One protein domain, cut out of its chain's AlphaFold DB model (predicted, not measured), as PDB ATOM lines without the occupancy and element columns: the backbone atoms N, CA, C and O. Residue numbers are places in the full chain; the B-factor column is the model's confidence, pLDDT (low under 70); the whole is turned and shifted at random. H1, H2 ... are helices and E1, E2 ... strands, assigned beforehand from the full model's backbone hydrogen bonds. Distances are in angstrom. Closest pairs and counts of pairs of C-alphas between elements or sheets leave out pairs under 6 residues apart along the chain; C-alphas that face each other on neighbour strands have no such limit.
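AT A GLANCE: This is residues 2 to 57 of the 143 residues of a protein of Aegilops tauschii subsp. strangulata (UniProt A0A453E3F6). One longer helix, H1, lies alongside a small ribbon of two parallel strands, E1 and E2, and runs back against their direction. The chain between the strands swings out to one side in a wide loop that holds the short helix H2, away from H1. The turn after H1, at Lys 17, and the tail after E2, at Asn 52, make the two ends of the long axis. The 56 printed residues hold two named helices and two named strands, in the order H1, E1, H2, E2; the class is mixed, helices and strands, with under half of the residues in named elements. The whole is compact, with a radius of gyration of the C-alphas of 11.2 A, and spans 38 by 19 by 17 A.

IN THESE COORDINATES: H1, residues 2 to 15, begins at C-alpha 2 (-33.145, -39.161, -74.991) and is 20.3 A long. E1 is residues 24 to 27, 9.8 A. H2 is residues 35 to 39, 6.1 A. E2, residues 45 to 48, 9.9 A, ends at C-alpha 48 (-39.824, -29.524, -81.612).

HOW THE PARTS SIT: E1 and E2 are parallel neighbours at 20 degrees, with N 26 and O 46 within hydrogen-bond range at 2.8 A. E1, H2 and E2 form a strand-helix-strand unit, two parallel strands with a helix between, and its crossover is right-handed. The closest C-alphas of H1 and E1 are those of Ala 3 and Ala 26, 4.8 A apart. Those of H1 and E2 are Ala 7 and Val 45, 6.4 A apart. H1 and H2 are apart. In H1 and H2 every O i to N i+4 pair is within hydrogen-bond range.

THE WHOLE: The outline is only just a rod; the C-alphas farthest apart, those of Lys 17 and Asn 52, are 37.9 A apart. The printed part has no cut and no long link; the link H2 to E2 is tight. The mean pLDDT of the printed part is 94.6, and no printed residue is under 70.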
ATOM      1  N   GLY A   2     -34.289 -39.271 -74.062       95.12
ATOM      2  CA  GLY A   2     -33.145 -39.161 -74.991       95.12
ATOM      3  C   GLY A   2     -32.899 -37.753 -75.557       95.12
ATOM      4  O   GLY A   2     -31.775 -37.271 -75.511       95.12
ATOM      5  N   ALA A   3     -33.952 -37.052 -75.989       94.94
ATOM      6  CA  ALA A   3     -33.844 -35.679 -76.499       94.94
ATOM      7  C   ALA A   3     -33.301 -34.676 -75.458       94.94
ATOM      8  O   ALA A   3     -32.527 -33.788 -75.796       94.94
ATOM      9  N   ALA A   4     -33.646 -34.863 -74.181       94.25
ATOM     10  CA  ALA A   4     -33.105 -34.070 -73.079       94.25
ATOM     11  C   ALA A   4     -31.602 -34.329 -72.869       94.25
ATOM     12  O   ALA A   4     -30.821 -33.394 -72.708       94.25
ATOM     13  N   ILE A   5     -31.184 -35.597 -72.930       96.31
ATOM     14  CA  ILE A   5     -29.765 -35.972 -72.857       96.31
ATOM     15  C   ILE A   5     -28.998 -35.369 -74.034       96.31
ATOM     16  O   ILE A   5     -27.926 -34.818 -73.828       96.31
ATOM     17  N   ALA A   6     -29.553 -35.422 -75.248       97.12
ATOM     18  CA  ALA A   6     -28.934 -34.827 -76.428       97.12
ATOM     19  C   ALA A   6     -28.744 -33.305 -76.281       97.12
ATOM     20  O   ALA A   6     -27.683 -32.787 -76.630       97.12
ATOM     21  N   ALA A   7     -29.723 -32.598 -75.705       95.94
ATOM     22  CA  ALA A   7     -29.621 -31.162 -75.442       95.94
ATOM     23  C   ALA A   7     -28.476 -30.831 -74.463       95.94
ATOM     24  O   ALA A   7     -27.618 -30.006 -74.776       95.94
ATOM     25  N   ILE A   8     -28.398 -31.527 -73.321       96.00
ATOM     26  CA  ILE A   8     -27.319 -31.331 -72.332       96.00
ATOM     27  C   ILE A   8     -25.961 -31.764 -72.894       96.00
ATOM     28  O   ILE A   8     -24.957 -31.084 -72.705       96.00
ATOM     29  N   LEU A   9     -25.916 -32.878 -73.624       97.25
ATOM     30  CA  LEU A   9     -24.696 -33.348 -74.270       97.25
ATOM     31  C   LEU A   9     -24.159 -32.301 -75.246       97.25
ATOM     32  O   LEU A   9     -22.958 -32.076 -75.291       97.25
ATOM     33  N   THR A  10     -25.033 -31.614 -75.980       96.94
ATOM     34  CA  THR A  10     -24.627 -30.543 -76.902       96.94
ATOM     35  C   THR A  10     -23.957 -29.391 -76.165       96.94
ATOM     36  O   THR A  10     -22.962 -28.864 -76.655       96.94
ATOM     37  N   TYR A  11     -24.428 -29.057 -74.962       95.81
ATOM     38  CA  TYR A  11     -23.749 -28.110 -74.079       95.81
ATOM     39  C   TYR A  11     -22.307 -28.536 -73.787       95.81
ATOM     40  O   TYR A  11     -21.372 -27.790 -74.066       95.81
ATOM     41  N   ILE A  12     -22.132 -29.775 -73.320       96.56
ATOM     42  CA  ILE A  12     -20.823 -30.349 -72.973       96.56
ATOM     43  C   ILE A  12     -19.903 -30.411 -74.204       96.56
ATOM     44  O   ILE A  12     -18.707 -30.126 -74.133       96.56
ATOM     45  N   LEU A  13     -20.448 -30.763 -75.370       97.12
ATOM     46  CA  LEU A  13     -19.682 -30.793 -76.614       97.12
ATOM     47  C   LEU A  13     -19.206 -29.390 -76.998       97.12
ATOM     48  O   LEU A  13     -18.065 -29.236 -77.426       97.12
ATOM     49  N   ARG A  14     -20.023 -28.354 -76.794       95.75
ATOM     50  CA  ARG A  14     -19.652 -26.980 -77.153       95.75
ATOM     51  C   ARG A  14     -18.605 -26.354 -76.231       95.75
ATOM     52  O   ARG A  14     -17.909 -25.445 -76.678       95.75
ATOM     53  N   GLU A  15     -18.411 -26.871 -75.016       94.56
ATOM     54  CA  GLU A  15     -17.274 -26.487 -74.156       94.56
ATOM     55  C   GLU A  15     -15.923 -26.846 -74.794       94.56
ATOM     56  O   GLU A  15     -14.907 -26.178 -74.582       94.56
ATOM     57  N   ASN A  16     -15.899 -27.875 -75.644       95.12
ATOM     58  CA  ASN A  16     -14.715 -28.235 -76.402       95.12
ATOM     59  C   ASN A  16     -14.595 -27.342 -77.642       95.12
ATOM     60  O   ASN A  16     -15.416 -27.420 -78.552       95.12
ATOM     61  N   LYS A  17     -13.501 -26.571 -77.759       92.56
ATOM     62  CA  LYS A  17     -13.262 -25.672 -78.913       92.56
ATOM     63  C   LYS A  17     -13.444 -26.359 -80.277       92.56
ATOM     64  O   LYS A  17     -13.977 -25.746 -81.198       92.56
ATOM     65  N   LYS A  18     -13.059 -27.638 -80.387       96.12
ATOM     66  CA  LYS A  18     -13.191 -28.460 -81.608       96.12
ATOM     67  C   LYS A  18     -14.640 -28.792 -81.987       96.12
ATOM     68  O   LYS A  18     -14.910 -29.031 -83.154       96.12
ATOM     69  N   LEU A  19     -15.546 -28.830 -81.012       95.31
ATOM     70  CA  LEU A  19     -16.948 -29.229 -81.169       95.31
ATOM     71  C   LEU A  19     -17.912 -28.077 -80.836       95.31
ATOM     72  O   LEU A  19     -19.119 -28.281 -80.718       95.31
ATOM     73  N   SER A  20     -17.392 -26.850 -80.775       94.38
ATOM     74  CA  SER A  20     -18.135 -25.600 -80.556       94.38
ATOM     75  C   SER A  20     -19.231 -25.335 -81.592       94.38
ATOM     76  O   SER A  20     -20.156 -24.582 -81.318       94.38
ATOM     77  N   SER A  21     -19.167 -25.975 -82.763       96.25
ATOM     78  CA  SER A  21     -20.191 -25.887 -83.816       96.25
ATOM     79  C   SER A  21     -21.303 -26.943 -83.702       96.25
ATOM     80  O   SER A  21     -22.165 -27.005 -84.572       96.25
ATOM     81  N   SER A  22     -21.307 -27.780 -82.658       97.12
ATOM     82  CA  SER A  22     -22.322 -28.833 -82.488       97.12
ATOM     83  C   SER A  22     -23.711 -28.241 -82.250       97.12
ATOM     84  O   SER A  22     -23.858 -27.333 -81.433       97.12
ATOM     85  N   SER A  23     -24.733 -28.775 -82.915       97.25
ATOM     86  CA  SER A  23     -26.135 -28.384 -82.737       97.25
ATOM     87  C   SER A  23     -27.021 -29.601 -82.465       97.25
ATOM     88  O   SER A  23     -26.636 -30.742 -82.724       97.25
ATOM     89  N   CYS A  24     -28.213 -29.362 -81.919       97.31
ATOM     90  CA  CYS A  24     -29.166 -30.407 -81.565       97.31
ATOM     91  C   CYS A  24     -30.584 -30.035 -81.977       97.31
ATOM     92  O   CYS A  24     -31.039 -28.917 -81.747       97.31
ATOM     93  N   ILE A  25     -31.294 -31.016 -82.534       97.69
ATOM     94  CA  ILE A  25     -32.738 -30.956 -82.735       97.69
ATOM     95  C   ILE A  25     -33.371 -31.981 -81.796       97.69
ATOM     96  O   ILE A  25     -33.130 -33.183 -81.910       97.69
ATOM     97  N   ALA A  26     -34.164 -31.499 -80.847       96.50
ATOM     98  CA  ALA A  26     -34.744 -32.290 -79.776       96.50
ATOM     99  C   ALA A  26     -36.270 -32.353 -79.915       96.50
ATOM    100  O   ALA A  26     -36.959 -31.346 -79.777       96.50
ATOM    101  N   PHE A  27     -36.811 -33.547 -80.151       96.25
ATOM    102  CA  PHE A  27     -38.255 -33.780 -80.228       96.25
ATOM    103  C   PHE A  27     -38.814 -34.139 -78.851       96.25
ATOM    104  O   PHE A  27     -38.329 -35.086 -78.227       96.25
ATOM    105  N   GLY A  28     -39.809 -33.383 -78.381       94.69
ATOM    106  CA  GLY A  28     -40.444 -33.580 -77.074       94.69
ATOM    107  C   GLY A  28     -39.446 -33.751 -75.915       94.69
ATOM    108  O   GLY A  28     -39.540 -34.736 -75.173       94.69
ATOM    109  N   PRO A  29     -38.419 -32.885 -75.771       94.44
ATOM    110  CA  PRO A  29     -37.465 -33.028 -74.681       94.44
ATOM    111  C   PRO A  29     -38.181 -32.849 -73.343       94.44
ATOM    112  O   PRO A  29     -38.941 -31.907 -73.156       94.44
ATOM    113  N   ALA A  30     -37.917 -33.753 -72.401       92.31
ATOM    114  CA  ALA A  30     -38.362 -33.566 -71.024       92.31
ATOM    115  C   ALA A  30     -37.666 -32.339 -70.423       92.31
ATOM    116  O   ALA A  30     -36.519 -32.060 -70.778       92.31
ATOM    117  N   ALA A  31     -38.323 -31.650 -69.489       89.69
ATOM    118  CA  ALA A  31     -37.707 -30.548 -68.760       89.69
ATOM    119  C   ALA A  31     -36.440 -31.036 -68.031       89.69
ATOM    120  O   ALA A  31     -36.515 -31.768 -67.042       89.69
ATOM    121  N   CYS A  32     -35.266 -30.670 -68.550       87.50
ATOM    122  CA  CYS A  32     -33.972 -31.185 -68.090       87.50
ATOM    123  C   CYS A  32     -32.949 -30.099 -67.746       87.50
ATOM    124  O   CYS A  32     -31.853 -30.417 -67.298       87.50
ATOM    125  N   MET A  33     -33.298 -28.832 -67.952       89.69
ATOM    126  CA  MET A  33     -32.440 -27.673 -67.722       89.69
ATOM    127  C   MET A  33     -33.255 -26.513 -67.148       89.69
ATOM    128  O   MET A  33     -34.482 -26.502 -67.265       89.69
ATOM    129  N   SER A  34     -32.583 -25.565 -66.490       90.94
ATOM    130  CA  SER A  34     -33.219 -24.329 -66.028       90.94
ATOM    131  C   SER A  34     -33.627 -23.451 -67.210       90.94
ATOM    132  O   SER A  34     -33.139 -23.624 -68.328       90.94
ATOM    133  N   TRP A  35     -34.519 -22.495 -66.953       90.12
ATOM    134  CA  TRP A  35     -34.964 -21.544 -67.968       90.12
ATOM    135  C   TRP A  35     -33.792 -20.734 -68.543       90.12
ATOM    136  O   TRP A  35     -33.654 -20.667 -69.759       90.12
ATOM    137  N   ASP A  36     -32.886 -20.242 -67.690       94.62
ATOM    138  CA  ASP A  36     -31.705 -19.479 -68.131       94.62
ATOM    139  C   ASP A  36     -30.782 -20.306 -69.037       94.62
ATOM    140  O   ASP A  36     -30.269 -19.812 -70.041       94.62
ATOM    141  N   LEU A  37     -30.594 -21.592 -68.710       93.69
ATOM    142  CA  LEU A  37     -29.767 -22.498 -69.507       93.69
ATOM    143  C   LEU A  37     -30.439 -22.836 -70.846       93.69
ATOM    144  O   LEU A  37     -29.767 -22.950 -71.868       93.69
ATOM    145  N   ALA A  38     -31.768 -22.961 -70.858       93.38
ATOM    146  CA  ALA A  38     -32.523 -23.160 -72.087       93.38
ATOM    147  C   ALA A  38     -32.445 -21.925 -73.000       93.38
ATOM    148  O   ALA A  38     -32.159 -22.079 -74.188       93.38
ATOM    149  N   GLU A  39     -32.618 -20.717 -72.454       94.75
ATOM    150  CA  GLU A  39     -32.524 -19.463 -73.214       94.75
ATOM    151  C   GLU A  39     -31.114 -19.271 -73.786       94.75
ATOM    152  O   GLU A  39     -30.945 -18.983 -74.969       94.75
ATOM    153  N   SER A  40     -30.089 -19.569 -72.985       95.50
ATOM    154  CA  SER A  40     -28.688 -19.590 -73.412       95.50
ATOM    155  C   SER A  40     -28.392 -20.589 -74.542       95.50
ATOM    156  O   SER A  40     -27.344 -20.482 -75.182       95.50
ATOM    157  N   SER A  41     -29.263 -21.575 -74.780       94.31
ATOM    158  CA  SER A  41     -29.067 -22.627 -75.786       94.31
ATOM    159  C   SER A  41     -29.795 -22.393 -77.107       94.31
ATOM    160  O   SER A  41     -29.639 -23.182 -78.039       94.31
ATOM    161  N   LYS A  42     -30.567 -21.306 -77.211       95.19
ATOM    162  CA  LYS A  42     -31.466 -21.020 -78.338       95.19
ATOM    163  C   LYS A  42     -30.782 -21.024 -79.708       95.19
ATOM    164  O   LYS A  42     -31.395 -21.422 -80.694       95.19
ATOM    165  N   ASP A  43     -29.509 -20.641 -79.763       96.38
ATOM    166  CA  ASP A  43     -28.745 -20.568 -81.013       96.38
ATOM    167  C   ASP A  43     -28.295 -21.938 -81.542       96.38
ATOM    168  O   ASP A  43     -27.900 -22.058 -82.702       96.38
ATOM    169  N   PHE A  44     -28.306 -22.983 -80.707       96.38
ATOM    170  CA  PHE A  44     -27.746 -24.289 -81.069       96.38
ATOM    171  C   PHE A  44     -28.595 -25.499 -80.669       96.38
ATOM    172  O   PHE A  44     -28.321 -26.604 -81.141       96.38
ATOM    173  N   VAL A  45     -29.631 -25.321 -79.850       97.06
ATOM    174  CA  VAL A  45     -30.632 -26.344 -79.540       97.06
ATOM    175  C   VAL A  45     -31.982 -25.876 -80.059       97.06
ATOM    176  O   VAL A  45     -32.548 -24.895 -79.591       97.06
ATOM    177  N   THR A  46     -32.533 -26.615 -81.015       97.06
ATOM    178  CA  THR A  46     -33.900 -26.422 -81.498       97.06
ATOM    179  C   THR A  46     -34.788 -27.507 -80.915       97.06
ATOM    180  O   THR A  46     -34.514 -28.696 -81.077       97.06
ATOM    181  N   THR A  47     -35.869 -27.120 -80.248       95.06
ATOM    182  CA  THR A  47     -36.844 -28.069 -79.711       95.06
ATOM    183  C   THR A  47     -38.091 -28.100 -80.587       95.06
ATOM    184  O   THR A  47     -38.610 -27.070 -81.010       95.06
ATOM    185  N   VAL A  48     -38.575 -29.302 -80.882       96.31
ATOM    186  CA  VAL A  48     -39.824 -29.524 -81.612       96.31
ATOM    187  C   VAL A  48     -40.794 -30.183 -80.653       96.31
ATOM    188  O   VAL A  48     -40.585 -31.315 -80.213       96.31
ATOM    189  N   VAL A  49     -41.852 -29.461 -80.313       95.19
ATOM    190  CA  VAL A  49     -42.855 -29.902 -79.348       95.19
ATOM    191  C   VAL A  49     -44.205 -29.936 -80.041       95.19
ATOM    192  O   VAL A  49     -44.647 -28.943 -80.617       95.19
ATOM    193  N   ASN A  50     -44.864 -31.091 -79.998       95.44
ATOM    194  CA  ASN A  50     -46.246 -31.186 -80.446       95.44
ATOM    195  C   ASN A  50     -47.150 -30.441 -79.453       95.44
ATOM    196  O   ASN A  50     -46.949 -30.539 -78.247       95.44
ATOM    197  N   LYS A  51     -48.198 -29.765 -79.936       94.62
ATOM    198  CA  LYS A  51     -49.142 -29.016 -79.086       94.62
ATOM    199  C   LYS A  51     -49.764 -29.874 -77.976       94.62
ATOM    200  O   LYS A  51     -50.089 -29.362 -76.911       94.62
ATOM    201  N   ASN A  52     -49.921 -31.171 -78.232       94.38
ATOM    202  CA  ASN A  52     -50.535 -32.115 -77.301       94.38
ATOM    203  C   ASN A  52     -49.496 -32.880 -76.458       94.38
ATOM    204  O   ASN A  52     -49.870 -33.777 -75.705       94.38
ATOM    205  N   ASP A  53     -48.204 -32.584 -76.614       93.06
ATOM    206  CA  ASP A  53     -47.142 -33.217 -75.841       93.06
ATOM    207  C   ASP A  53     -46.972 -32.514 -74.490       93.06
ATOM    208  O   ASP A  53     -46.695 -31.318 -74.411       93.06
ATOM    209  N   LEU A  54     -47.142 -33.280 -73.415       90.50
ATOM    210  CA  LEU A  54     -46.995 -32.803 -72.043       90.50
ATOM    211  C   LEU A  54     -45.586 -33.044 -71.489       90.50
ATOM    212  O   LEU A  54     -45.253 -32.507 -70.435       90.50
ATOM    213  N   VAL A  55     -44.752 -33.841 -72.169       90.62
ATOM    214  CA  VAL A  55     -43.410 -34.223 -71.700       90.62
ATOM    215  C   VAL A  55     -42.532 -33.008 -71.367       90.62
ATOM    216  O   VAL A  55     -41.939 -33.013 -70.284       90.62
ATOM    217  N   PRO A  56     -42.475 -31.940 -72.187       91.00
ATOM    218  CA  PRO A  56     -41.687 -30.749 -71.858       91.00
ATOM    219  C   PRO A  56     -42.211 -29.970 -70.647       91.00
ATOM    220  O   PRO A  56     -41.449 -29.253 -70.005       91.00
ATOM    221  N   SER A  57     -43.488 -30.134 -70.302       86.25
ATOM    222  CA  SER A  57     -44.126 -29.472 -69.158       86.25
ATOM    223  C   SER A  57     -43.904 -30.218 -67.836       86.25
ATOM    224  O   SER A  57     -44.091 -29.645 -66.760       86.25
TER     225      SER A  57